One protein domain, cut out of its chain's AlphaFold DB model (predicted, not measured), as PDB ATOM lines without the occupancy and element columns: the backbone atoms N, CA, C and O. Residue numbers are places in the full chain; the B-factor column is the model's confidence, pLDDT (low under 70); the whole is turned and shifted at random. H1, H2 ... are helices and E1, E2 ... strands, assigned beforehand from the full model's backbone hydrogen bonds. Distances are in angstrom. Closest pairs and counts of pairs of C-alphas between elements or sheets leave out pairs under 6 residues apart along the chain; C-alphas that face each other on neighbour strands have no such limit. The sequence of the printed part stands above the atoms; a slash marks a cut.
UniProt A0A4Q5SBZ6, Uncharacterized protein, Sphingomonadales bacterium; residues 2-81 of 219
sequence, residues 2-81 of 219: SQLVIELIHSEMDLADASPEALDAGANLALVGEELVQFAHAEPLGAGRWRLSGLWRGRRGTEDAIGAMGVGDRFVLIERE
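This is residues 2 to 81 of the 219 residues of an uncharacterized protein of Sphingomonadales bacterium (UniProt A0A4Q5SBZ6). Two small three-stranded sheets stand only partly face to face, their strands crossed, and the chain passes from one to the other where E3 runs on into E4 at 100 degrees. The short helix H1 sits off one end of E3, and two long links with no named element, residues 8 to 19 and 54 to 74, loop through the outlying parts. The printed part has 80 residues, with the elements in the order E1 H1 E2 E3 E4 E5 E6; the sheets, in the orders E1 - E5 - E4 and E3 - E2 - E6, are both antiparallel. The class is mostly strand, though under half of the residues are in named elements. The whole is compact, with a radius of gyration of the C-alphas of 11.9 A, and rounded, spanning 33 by 29 by 26 A.

Find C-alpha 3 at (196.816, -7.395, 127.591); from there E1, residues 3 to 7, runs 13.7 A. Next look for H1, residues 20 to 24, 6.2 A long. E2, residues 29 to 32, measures 9.8 A, and E3, residues 35 to 38, measures 9.9 A. Find C-alpha 41 at (197.357, 1.505, 123.788), where E4, residues 41 to 46, begins its 15.4 A. E5, residues 49 to 53, covers 13.5 A. The last strand, E6, residues 75 to 77, is 6.6 A long and ends at C-alpha 77, at (193.164, -4.636, 112.121).

Begin with edge strand E1, antiparallel to inner strand E5 at 158 degrees; look for N 6 and O 50, 2.9 A apart and within hydrogen-bond range. On the other side of E5 is E4, with which it forms a hairpin; N 43 and O 51 are within hydrogen-bond range at 2.9 A. In the second sheet, E2 and E3 form a hairpin, with N 30 and O 37 within range at 2.8 A. E6 is the other neighbour of E2, antiparallel at 164 degrees, with N 31 and O 76 within range at 2.8 A. Between the sheets, the closest C-alphas of E1 and E6 are those of Ile 6 and Phe 75, 7.0 A apart, while E2 and E5 are apart. H1 is on neither sheet; its closest C-alpha to E3 is that of Leu 23, 6.9 A from that of Gln 38. In H1 every O i to N i+4 pair is within hydrogen-bond range.

The two C-alphas farthest apart are those of Glu 12 and Asp 64, at 33.0 A. The printed part has no cut. The links E1 to H1, of 12 residues, and E5 to E6, of 21 residues, are long; the others are tight. The mean pLDDT of the printed part is 94.5, and no printed residue is under 70.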
ATOM      1  N   SER A   2     193.977  -6.893 131.465       87.06
ATOM      2  CA  SER A   2     194.033  -7.681 130.227       87.06
ATOM      3  C   SER A   2     194.990  -7.019 129.230       87.06
ATOM      4  O   SER A   2     194.971  -5.799 129.057       87.06
ATOM      5  N   GLN A   3     195.856  -7.819 128.612       93.19
ATOM      6  CA  GLN A   3     196.816  -7.395 127.591       93.19
ATOM      7  C   GLN A   3     196.886  -8.469 126.507       93.19
ATOM      8  O   GLN A   3     196.650  -9.643 126.794       93.19
ATOM      9  N   LEU A   4     197.230  -8.064 125.288       95.19
ATOM     10  CA  LEU A   4     197.472  -8.959 124.160       95.19
ATOM     11  C   LEU A   4     198.845  -8.644 123.566       95.19
ATOM     12  O   LEU A   4     199.205  -7.477 123.449       95.19
ATOM     13  N   VAL A   5     199.609  -9.667 123.191       96.56
ATOM     14  CA  VAL A   5     200.827  -9.490 122.392       96.56
ATOM     15  C   VAL A   5     200.550 -10.027 121.000       96.56
ATOM     16  O   VAL A   5     200.088 -11.157 120.866       96.56
ATOM     17  N   ILE A   6     200.821  -9.210 119.987       96.56
ATOM     18  CA  ILE A   6     200.622  -9.551 118.578       96.56
ATOM     19  C   ILE A   6     201.920  -9.363 117.807       96.56
ATOM     20  O   ILE A   6     202.818  -8.647 118.253       96.56
ATOM     21  N   GLU A   7     202.000 -10.002 116.648       96.06
ATOM     22  CA  GLU A   7     203.074  -9.834 115.676       96.06
ATOM     23  C   GLU A   7     202.444  -9.494 114.326       96.06
ATOM     24  O   GLU A   7     201.579 -10.222 113.836       96.06
ATOM     25  N   LEU A   8     202.818  -8.347 113.763       95.38
ATOM     26  CA  LEU A   8     202.356  -7.907 112.452       95.38
ATOM     27  C   LEU A   8     203.156  -8.610 111.357       95.38
ATOM     28  O   LEU A   8     204.346  -8.874 111.508       95.38
ATOM     29  N   ILE A   9     202.505  -8.860 110.220       91.38
ATOM     30  CA  ILE A   9     203.107  -9.600 109.101       91.38
ATOM     31  C   ILE A   9     204.270  -8.858 108.429       91.38
ATOM     32  O   ILE A   9     205.069  -9.479 107.732       91.38
ATOM     33  N   HIS A  10     204.367  -7.539 108.617       88.12
ATOM     34  CA  HIS A  10     205.448  -6.723 108.083       88.12
ATOM     35  C   HIS A  10     205.938  -5.727 109.133       88.12
ATOM     36  O   HIS A  10     205.138  -5.098 109.824       88.12
ATOM     37  N   SER A  11     207.255  -5.544 109.231       86.50
ATOM     38  CA  SER A  11     207.873  -4.685 110.251       86.50
ATOM     39  C   SER A  11     207.625  -3.189 110.053       86.50
ATOM     40  O   SER A  11     207.875  -2.418 110.971       86.50
ATOM     41  N   GLU A  12     207.176  -2.781 108.865       87.31
ATOM     42  CA  GLU A  12     206.779  -1.394 108.570       87.31
ATOM     43  C   GLU A  12     205.308  -1.105 108.900       87.31
ATOM     44  O   GLU A  12     204.874   0.037 108.777       87.31
ATOM     45  N   MET A  13     204.525  -2.117 109.293       91.62
ATOM     46  CA  MET A  13     203.176  -1.877 109.798       91.62
ATOM     47  C   MET A  13     203.249  -1.256 111.189       91.62
ATOM     48  O   MET A  13     204.043  -1.680 112.032       91.62
ATOM     49  N   ASP A  14     202.382  -0.279 111.419       94.19
ATOM     50  CA  ASP A  14     202.366   0.518 112.636       94.19
ATOM     51  C   ASP A  14     200.969   0.512 113.264       94.19
ATOM     52  O   ASP A  14     199.962   0.345 112.571       94.19
ATOM     53  N   LEU A  15     200.913   0.675 114.582       96.88
ATOM     54  CA  LEU A  15     199.676   0.777 115.345       96.88
ATOM     55  C   LEU A  15     199.722   2.035 116.205       96.88
ATOM     56  O   LEU A  15     200.735   2.348 116.822       96.88
ATOM     57  N   ALA A  16     198.594   2.732 116.282       96.94
ATOM     58  CA  ALA A  16     198.473   3.949 117.069       96.94
ATOM     59  C   ALA A  16     197.635   3.727 118.332       96.94
ATOM     60  O   ALA A  16     196.715   2.905 118.361       96.94
ATOM     61  N   ASP A  17     197.918   4.520 119.362       98.12
ATOM     62  CA  ASP A  17     197.038   4.676 120.517       98.12
ATOM     63  C   ASP A  17     195.701   5.317 120.107       98.12
ATOM     64  O   ASP A  17     195.615   6.086 119.147       98.12
ATOM     65  N   ALA A  18     194.651   5.045 120.881       98.06
ATOM     66  CA  ALA A  18     193.338   5.656 120.726       98.06
ATOM     67  C   ALA A  18     192.864   6.260 122.049       98.06
ATOM     68  O   ALA A  18     192.888   5.616 123.100       98.06
ATOM     69  N   SER A  19     192.374   7.500 121.985       97.69
ATOM     70  CA  SER A  19     191.695   8.123 123.120       97.69
ATOM     71  C   SER A  19     190.359   7.420 123.414       97.69
ATOM     72  O   SER A  19     189.808   6.747 122.535       97.69
ATOM     73  N   PRO A  20     189.779   7.594 124.614       95.44
ATOM     74  CA  PRO A  20     188.455   7.057 124.930       95.44
ATOM     75  C   PRO A  20     187.368   7.473 123.924       95.44
ATOM     76  O   PRO A  20     186.520   6.662 123.556       95.44
ATOM     77  N   GLU A  21     187.415   8.710 123.427       95.12
ATOM     78  CA  GLU A  21     186.469   9.237 122.436       95.12
ATOM     79  C   GLU A  21     186.672   8.582 121.066       95.12
ATOM     80  O   GLU A  21     185.703   8.259 120.375       95.12
ATOM     81  N   ALA A  22     187.927   8.343 120.675       96.00
ATOM     82  CA  ALA A  22     188.245   7.627 119.446       96.00
ATOM     83  C   ALA A  22     187.773   6.165 119.518       96.00
ATOM     84  O   ALA A  22     187.195   5.655 118.556       96.00
ATOM     85  N   LEU A  23     187.942   5.505 120.669       94.62
ATOM     86  CA  LEU A  23     187.413   4.161 120.911       94.62
ATOM     87  C   LEU A  23     185.882   4.126 120.828       94.62
ATOM     88  O   LEU A  23     185.335   3.253 120.150       94.62
ATOM     89  N   ASP A  24     185.180   5.090 121.429       92.00
ATOM     90  CA  ASP A  24     183.720   5.219 121.290       92.00
ATOM     91  C   ASP A  24     183.293   5.411 119.822       92.00
ATOM     92  O   ASP A  24     182.326   4.805 119.352       92.00
ATOM     93  N   ALA A  25     184.069   6.174 119.046       91.94
ATOM     94  CA  ALA A  25     183.858   6.364 117.609       91.94
ATOM     95  C   ALA A  25     184.204   5.126 116.745       91.94
ATOM     96  O   ALA A  25     183.883   5.086 115.546       91.94
ATOM     97  N   GLY A  26     184.800   4.092 117.346       92.31
ATOM     98  CA  GLY A  26     185.110   2.814 116.708       92.31
ATOM     99  C   GLY A  26     186.556   2.647 116.239       92.31
ATOM    100  O   GLY A  26     186.802   1.739 115.448       92.31
ATOM    101  N   ALA A  27     187.489   3.495 116.681       95.50
ATOM    102  CA  ALA A  27     188.912   3.352 116.375       95.50
ATOM    103  C   ALA A  27     189.503   2.061 116.965       95.50
ATOM    104  O   ALA A  27     188.949   1.479 117.907       95.50
ATOM    105  N   ASN A  28     190.643   1.637 116.415       96.88
ATOM    106  CA  ASN A  28     191.422   0.481 116.867       96.88
ATOM    107  C   ASN A  28     190.622  -0.824 116.955       96.88
ATOM    108  O   ASN A  28     190.895  -1.661 117.812       96.88
ATOM    109  N   LEU A  29     189.621  -1.007 116.090       97.44
ATOM    110  CA  LEU A  29     188.881  -2.259 116.003       97.44
ATOM    111  C   LEU A  29     189.741  -3.321 115.318       97.44
ATOM    112  O   LEU A  29     190.216  -3.114 114.207       97.44
ATOM    113  N   ALA A  30     189.899  -4.475 115.952       97.25
ATOM    114  CA  ALA A  30     190.598  -5.620 115.395       97.25
ATOM    115  C   ALA A  30     189.805  -6.908 115.634       97.25
ATOM    116  O   ALA A  30     189.107  -7.044 116.639       97.25
ATOM    117  N   LEU A  31     189.928  -7.858 114.713       96.25
ATOM    118  CA  LEU A  31     189.511  -9.242 114.912       96.25
ATOM    119  C   LEU A  31     190.711 -10.045 115.416       96.25
ATOM    120  O   LEU A  31     191.760 -10.054 114.771       96.25
ATOM    121  N   VAL A  32     190.545 -10.733 116.543       96.44
ATOM    122  CA  VAL A  32     191.556 -11.618 117.126       96.44
ATOM    123  C   VAL A  32     190.934 -12.986 117.359       96.44
ATOM    124  O   VAL A  32     190.016 -13.122 118.170       96.44
ATOM    125  N   GLY A  33     191.384 -13.986 116.600       94.62
ATOM    126  CA  GLY A  33     190.656 -15.251 116.476       94.62
ATOM    127  C   GLY A  33     189.241 -14.994 115.938       94.62
ATOM    128  O   GLY A  33     189.084 -14.602 114.777       94.62
ATOM    129  N   GLU A  34     188.238 -15.160 116.809       93.44
ATOM    130  CA  GLU A  34     186.808 -14.901 116.554       93.44
ATOM    131  C   GLU A  34     186.230 -13.727 117.379       93.44
ATOM    132  O   GLU A  34     185.038 -13.421 117.290       93.44
ATOM    133  N   GLU A  35     187.053 -13.042 118.181       96.06
ATOM    134  CA  GLU A  35     186.618 -11.905 118.995       96.06
ATOM    135  C   GLU A  35     186.939 -10.574 118.315       96.06
ATOM    136  O   GLU A  35     188.064 -10.337 117.872       96.06
ATOM    137  N   LEU A  36     185.971  -9.658 118.303       95.88
ATOM    138  CA  LEU A  36     186.229  -8.266 117.963       95.88
ATOM    139  C   LEU A  36     186.642  -7.497 119.218       95.88
ATOM    140  O   LEU A  36     185.889  -7.402 120.191       95.88
ATOM    141  N   VAL A  37     187.822  -6.899 119.162       97.25
ATOM    142  CA  VAL A  37     188.452  -6.178 120.267       97.25
ATOM    143  C   VAL A  37     188.776  -4.761 119.814       97.25
ATOM    144  O   VAL A  37     189.154  -4.551 118.665       97.25
ATOM    145  N   GLN A  38     188.645  -3.781 120.704       97.44
ATOM    146  CA  GLN A  38     189.295  -2.480 120.531       97.44
ATOM    147  C   GLN A  38     190.390  -2.304 121.580       97.44
ATOM    148  O   GLN A  38     190.278  -2.870 122.666       97.44
ATOM    149  N   PHE A  39     191.439  -1.542 121.279       98.19
ATOM    150  CA  PHE A  39     192.567  -1.328 122.192       98.19
ATOM    151  C   PHE A  39     192.934   0.153 122.299       98.19
ATOM    152  O   PHE A  39     192.989   0.859 121.295       98.19
ATOM    153  N   ALA A  40     193.192   0.618 123.522       98.19
ATOM    154  CA  ALA A  40     193.559   2.007 123.795       98.19
ATOM    155  C   ALA A  40     195.042   2.285 123.536       98.19
ATOM    156  O   ALA A  40     195.385   3.352 123.042       98.19
ATOM    157  N   HIS A  41     195.910   1.326 123.866       98.31
ATOM    158  CA  HIS A  41     197.357   1.505 123.788       98.31
ATOM    159  C   HIS A  41     198.005   0.439 122.919       98.31
ATOM    160  O   HIS A  41     197.673  -0.743 123.067       98.31
ATOM    161  N   ALA A  42     198.956   0.858 122.090       98.19
ATOM    162  CA  ALA A  42     199.811   0.022 121.265       98.19
ATOM    163  C   ALA A  42     201.283   0.346 121.558       98.19
ATOM    164  O   ALA A  42     201.837   1.335 121.095       98.19
ATOM    165  N   GLU A  43     201.936  -0.512 122.339       98.00
ATOM    166  CA  GLU A  43     203.347  -0.356 122.696       98.00
ATOM    167  C   GLU A  43     204.222  -1.249 121.797       98.00
ATOM    168  O   GLU A  43     204.066  -2.477 121.831       98.00
ATOM    169  N   PRO A  44     205.163  -0.685 121.017       97.31
ATOM    170  CA  PRO A  44     206.052  -1.480 120.182       97.31
ATOM    171  C   PRO A  44     207.062  -2.249 121.042       97.31
ATOM    172  O   PRO A  44     207.755  -1.685 121.885       97.31
ATOM    173  N   LEU A  45     207.195  -3.551 120.785       96.75
ATOM    174  CA  LEU A  45     208.171  -4.444 121.427       96.75
ATOM    175  C   LEU A  45     209.367  -4.777 120.516       96.75
ATOM    176  O   LEU A  45     210.251  -5.548 120.900       96.75
ATOM    177  N   GLY A  46     209.380  -4.217 119.304       93.38
ATOM    178  CA  GLY A  46     210.388  -4.454 118.275       93.38
ATOM    179  C   GLY A  46     210.116  -5.696 117.420       93.38
ATOM    180  O   GLY A  46     209.433  -6.632 117.838       93.38
ATOM    181  N   ALA A  47     210.683  -5.688 116.206       90.88
ATOM    182  CA  ALA A  47     210.534  -6.743 115.197       90.88
ATOM    183  C   ALA A  47     209.063  -7.065 114.858       90.88
ATOM    184  O   ALA A  47     208.659  -8.219 114.878       90.88
ATOM    185  N   GLY A  48     208.244  -6.033 114.618       93.06
ATOM    186  CA  GLY A  48     206.824  -6.195 114.273       93.06
ATOM    187  C   GLY A  48     205.923  -6.639 115.431       93.06
ATOM    188  O   GLY A  48     204.722  -6.798 115.230       93.06
ATOM    189  N   ARG A  49     206.463  -6.822 116.644       96.50
ATOM    190  CA  ARG A  49     205.681  -7.205 117.824       96.50
ATOM    191  C   ARG A  49     205.170  -5.999 118.591       96.50
ATOM    192  O   ARG A  49     205.902  -5.031 118.791       96.50
ATOM    193  N   TRP A  50     203.954  -6.123 119.102       98.12
ATOM    194  CA  TRP A  50     203.250  -5.066 119.820       98.12
ATOM    195  C   TRP A  50     202.545  -5.614 121.051       98.12
ATOM    196  O   TRP A  50     201.987  -6.712 121.020       98.12
ATOM    197  N   ARG A  51     202.541  -4.835 122.133       98.06
ATOM    198  CA  ARG A  51     201.690  -5.065 123.300       98.06
ATOM    199  C   ARG A  51     200.487  -4.138 123.220       98.06
ATOM    200  O   ARG A  51     200.634  -2.920 123.248       98.06
ATOM    201  N   LEU A  52     199.301  -4.726 123.180       98.19
ATOM    202  CA  LEU A  52     198.029  -4.020 123.195       98.19
ATOM    203  C   LEU A  52     197.434  -4.042 124.602       98.19
ATOM    204  O   LEU A  52     197.422  -5.081 125.273       98.19
ATOM    205  N   SER A  53     196.917  -2.903 125.057       98.00
ATOM    206  CA  SER A  53     196.255  -2.798 126.362       98.00
ATOM    207  C   SER A  53     195.088  -1.806 126.352       98.00
ATOM    208  O   SER A  53     194.808  -1.162 125.342       98.00
ATOM    209  N   GLY A  54     194.340  -1.744 127.461       96.81
ATOM    210  CA  GLY A  54     193.077  -1.000 127.512       96.81
ATOM    211  C   GLY A  54     192.013  -1.631 126.611       96.81
ATOM    212  O   GLY A  54     191.361  -0.937 125.837       96.81
ATOM    213  N   LEU A  55     191.895  -2.963 126.659       97.00
ATOM    214  CA  LEU A  55     191.073  -3.730 125.726       97.00
ATOM    215  C   LEU A  55     189.573  -3.576 126.018       97.00
ATOM    216  O   LEU A  55     189.115  -3.920 127.110       97.00
ATOM    217  N   TRP A  56     188.796  -3.148 125.022       95.94
ATOM    218  CA  TRP A  56     187.339  -3.285 124.999       95.94
ATOM    219  C   TRP A  56     186.978  -4.553 124.234       95.94
ATOM    220  O   TRP A  56     187.138  -4.632 123.017       95.94
ATOM    221  N   ARG A  57     186.507  -5.552 124.974       96.12
ATOM    222  CA  ARG A  57     186.316  -6.925 124.502       96.12
ATOM    223  C   ARG A  57     184.905  -7.212 124.005       96.12
ATOM    224  O   ARG A  57     183.975  -6.464 124.304       96.12
ATOM    225  N   GLY A  58     184.767  -8.303 123.254       94.19
ATOM    226  CA  GLY A  58     183.478  -8.838 122.804       94.19
ATOM    227  C   GLY A  58     182.640  -7.857 121.982       94.19
ATOM    228  O   GLY A  58     181.407  -7.869 122.032       94.19
ATOM    229  N   ARG A  59     183.288  -6.956 121.237       93.56
ATOM    230  CA  ARG A  59     182.605  -5.895 120.492       93.56
ATOM    231  C   ARG A  59     181.675  -6.490 119.447       93.56
ATOM    232  O   ARG A  59     181.901  -7.570 118.910       93.56
ATOM    233  N   ARG A  60     180.606  -5.754 119.139       91.00
ATOM    234  CA  ARG A  60     179.621  -6.148 118.122       91.00
ATOM    235  C   ARG A  60     179.071  -7.562 118.350       91.00
ATOM    236  O   ARG A  60     178.866  -8.303 117.391       91.00
ATOM    237  N   GLY A  61     178.777  -7.913 119.600       90.75
ATOM    238  CA  GLY A  61     178.148  -9.188 119.924       90.75
ATOM    239  C   GLY A  61     179.115 -10.364 119.785       90.75
ATOM    240  O   GLY A  61     178.726 -11.346 119.160       90.75
ATOM    241  N   THR A  62     180.374 -10.206 120.222       93.62
ATOM    242  CA  THR A  62     181.410 -11.260 120.206       93.62
ATOM    243  C   THR A  62     181.854 -11.725 121.586       93.62
ATOM    244  O   THR A  62     182.956 -12.231 121.765       93.62
ATOM    245  N   GLU A  63     180.989 -11.555 122.581       92.06
ATOM    246  CA  GLU A  63     181.286 -11.855 123.978       92.06
ATOM    247  C   GLU A  63     181.489 -13.353 124.257       92.06
ATOM    248  O   GLU A  63     182.243 -13.703 125.152       92.06
ATOM    249  N   ASP A  64     180.884 -14.241 123.470       90.81
ATOM    250  CA  ASP A  64     181.098 -15.698 123.501       90.81
ATOM    251  C   ASP A  64     182.515 -16.120 123.074       90.81
ATOM    252  O   ASP A  64     182.968 -17.197 123.449       90.81
ATOM    253  N   ALA A  65     183.238 -15.274 122.331       93.19
ATOM    254  CA  ALA A  65     184.637 -15.511 121.971       93.19
ATOM    255  C   ALA A  65     185.628 -15.036 123.056       93.19
ATOM    256  O   ALA A  65     186.834 -15.292 122.964       93.19
ATOM    257  N   ILE A  66     185.139 -14.366 124.110       94.06
ATOM    258  CA  ILE A  66     185.979 -13.879 125.207       94.06
ATOM    259  C   ILE A  66     186.623 -15.060 125.931       94.06
ATOM    260  O   ILE A  66     185.969 -15.868 126.577       94.06
ATOM    261  N   GLY A  67     187.952 -15.106 125.871       92.25
ATOM    262  CA  GLY A  67     188.772 -16.111 126.553       92.25
ATOM    263  C   GLY A  67     189.073 -17.347 125.706       92.25
ATOM    264  O   GLY A  67     189.853 -18.182 126.148       92.25
ATOM    265  N   ALA A  68     188.528 -17.427 124.488       93.19
ATOM    266  CA  ALA A  68     188.805 -18.509 123.548       93.19
ATOM    267  C   ALA A  68     190.100 -18.309 122.737       93.19
ATOM    268  O   ALA A  68     190.518 -19.227 122.038       93.19
ATOM    269  N   MET A  69     190.727 -17.127 122.822       91.25
ATOM    270  CA  MET A  69     191.944 -16.807 122.070       91.25
ATOM    271  C   MET A  69     193.111 -17.725 122.441       91.25
ATOM    272  O   MET A  69     193.400 -17.933 123.624       91.25
ATOM    273  N   GLY A  70     193.831 -18.191 121.427       92.62
ATOM    274  CA  GLY A  70     195.045 -18.989 121.543       92.62
ATOM    275  C   GLY A  70     196.272 -18.322 120.918       92.62
ATOM    276  O   GLY A  70     196.187 -17.386 120.123       92.62
ATOM    277  N   VAL A  71     197.456 -18.830 121.267       93.69
ATOM    278  CA  VAL A  71     198.697 -18.466 120.566       93.69
ATOM    279  C   VAL A  71     198.595 -18.923 119.110       93.69
ATOM    280  O   VAL A  71     198.274 -20.079 118.850       93.69
ATOM    281  N   GLY A  72     198.913 -18.025 118.177       93.06
ATOM    282  CA  GLY A  72     198.823 -18.285 116.738       93.06
ATOM    283  C   GLY A  72     197.486 -17.889 116.111       93.06
ATOM    284  O   GLY A  72     197.351 -17.979 114.892       93.06
ATOM    285  N   ASP A  73     196.526 -17.410 116.906       94.81
ATOM    286  CA  ASP A  73     195.310 -16.820 116.358       94.81
ATOM    287  C   ASP A  73     195.628 -15.597 115.498       94.81
ATOM    288  O   ASP A  73     196.513 -14.790 115.795       94.81
ATOM    289  N   ARG A  74     194.851 -15.447 114.423       94.50
ATOM    290  CA  ARG A  74     194.949 -14.292 113.531       94.50
ATOM    291  C   ARG A  74     194.694 -12.998 114.296       94.50
ATOM    292  O   ARG A  74     193.756 -12.929 115.087       94.50
ATOM    293  N   PHE A  75     195.461 -11.965 113.970       96.25
ATOM    294  CA  PHE A  75     195.160 -10.577 114.295       96.25
ATOM    295  C   PHE A  75     194.902  -9.830 112.987       96.25
ATOM    296  O   PHE A  75     195.748  -9.829 112.095       96.25
ATOM    297  N   VAL A  76     193.732  -9.211 112.864       94.81
ATOM    298  CA  VAL A  76     193.359  -8.413 111.693       94.81
ATOM    299  C   VAL A  76     192.866  -7.061 112.178       94.81
ATOM    300  O   VAL A  76     191.794  -6.979 112.776       94.81
ATOM    301  N   LEU A  77     193.634  -6.003 111.917       95.69
ATOM    302  CA  LEU A  77     193.164  -4.636 112.121       95.69
ATOM    303  C   LEU A  77     192.056  -4.337 111.105       95.69
ATOM    304  O   LEU A  77     192.209  -4.597 109.912       95.69
ATOM    305  N   ILE A  78     190.926  -3.829 111.587       94.88
ATOM    306  CA  ILE A  78     189.776  -3.484 110.758       94.88
ATOM    307  C   ILE A  78     189.795  -1.980 110.515       94.88
ATOM    308  O   ILE A  78     189.420  -1.187 111.380       94.88
ATOM    309  N   GLU A  79     190.173  -1.606 109.300       90.06
ATOM    310  CA  GLU A  79     190.068  -0.240 108.804       90.06
ATOM    311  C   GLU A  79     188.741  -0.077 108.067       90.06
ATOM    312  O   GLU A  79     188.372  -0.878 107.207       90.06
ATOM    313  N   ARG A  80     187.962   0.942 108.435       84.81
ATOM    314  CA  ARG A  80     186.595   1.105 107.919       84.81
ATOM    315  C   ARG A  80     186.595   1.296 106.404       84.81
ATOM    316  O   ARG A  80     185.693   0.817 105.725       84.81
ATOM    317  N   GLU A  81     187.604   1.988 105.903       87.06
ATOM    318  CA  GLU A  81     187.791   2.373 104.512       87.06
ATOM    319  C   GLU A  81     188.107   1.169 103.614       87.06
ATOM    320  O   GLU A  81     187.871   1.230 102.409       87.06
TER     321      GLU A  81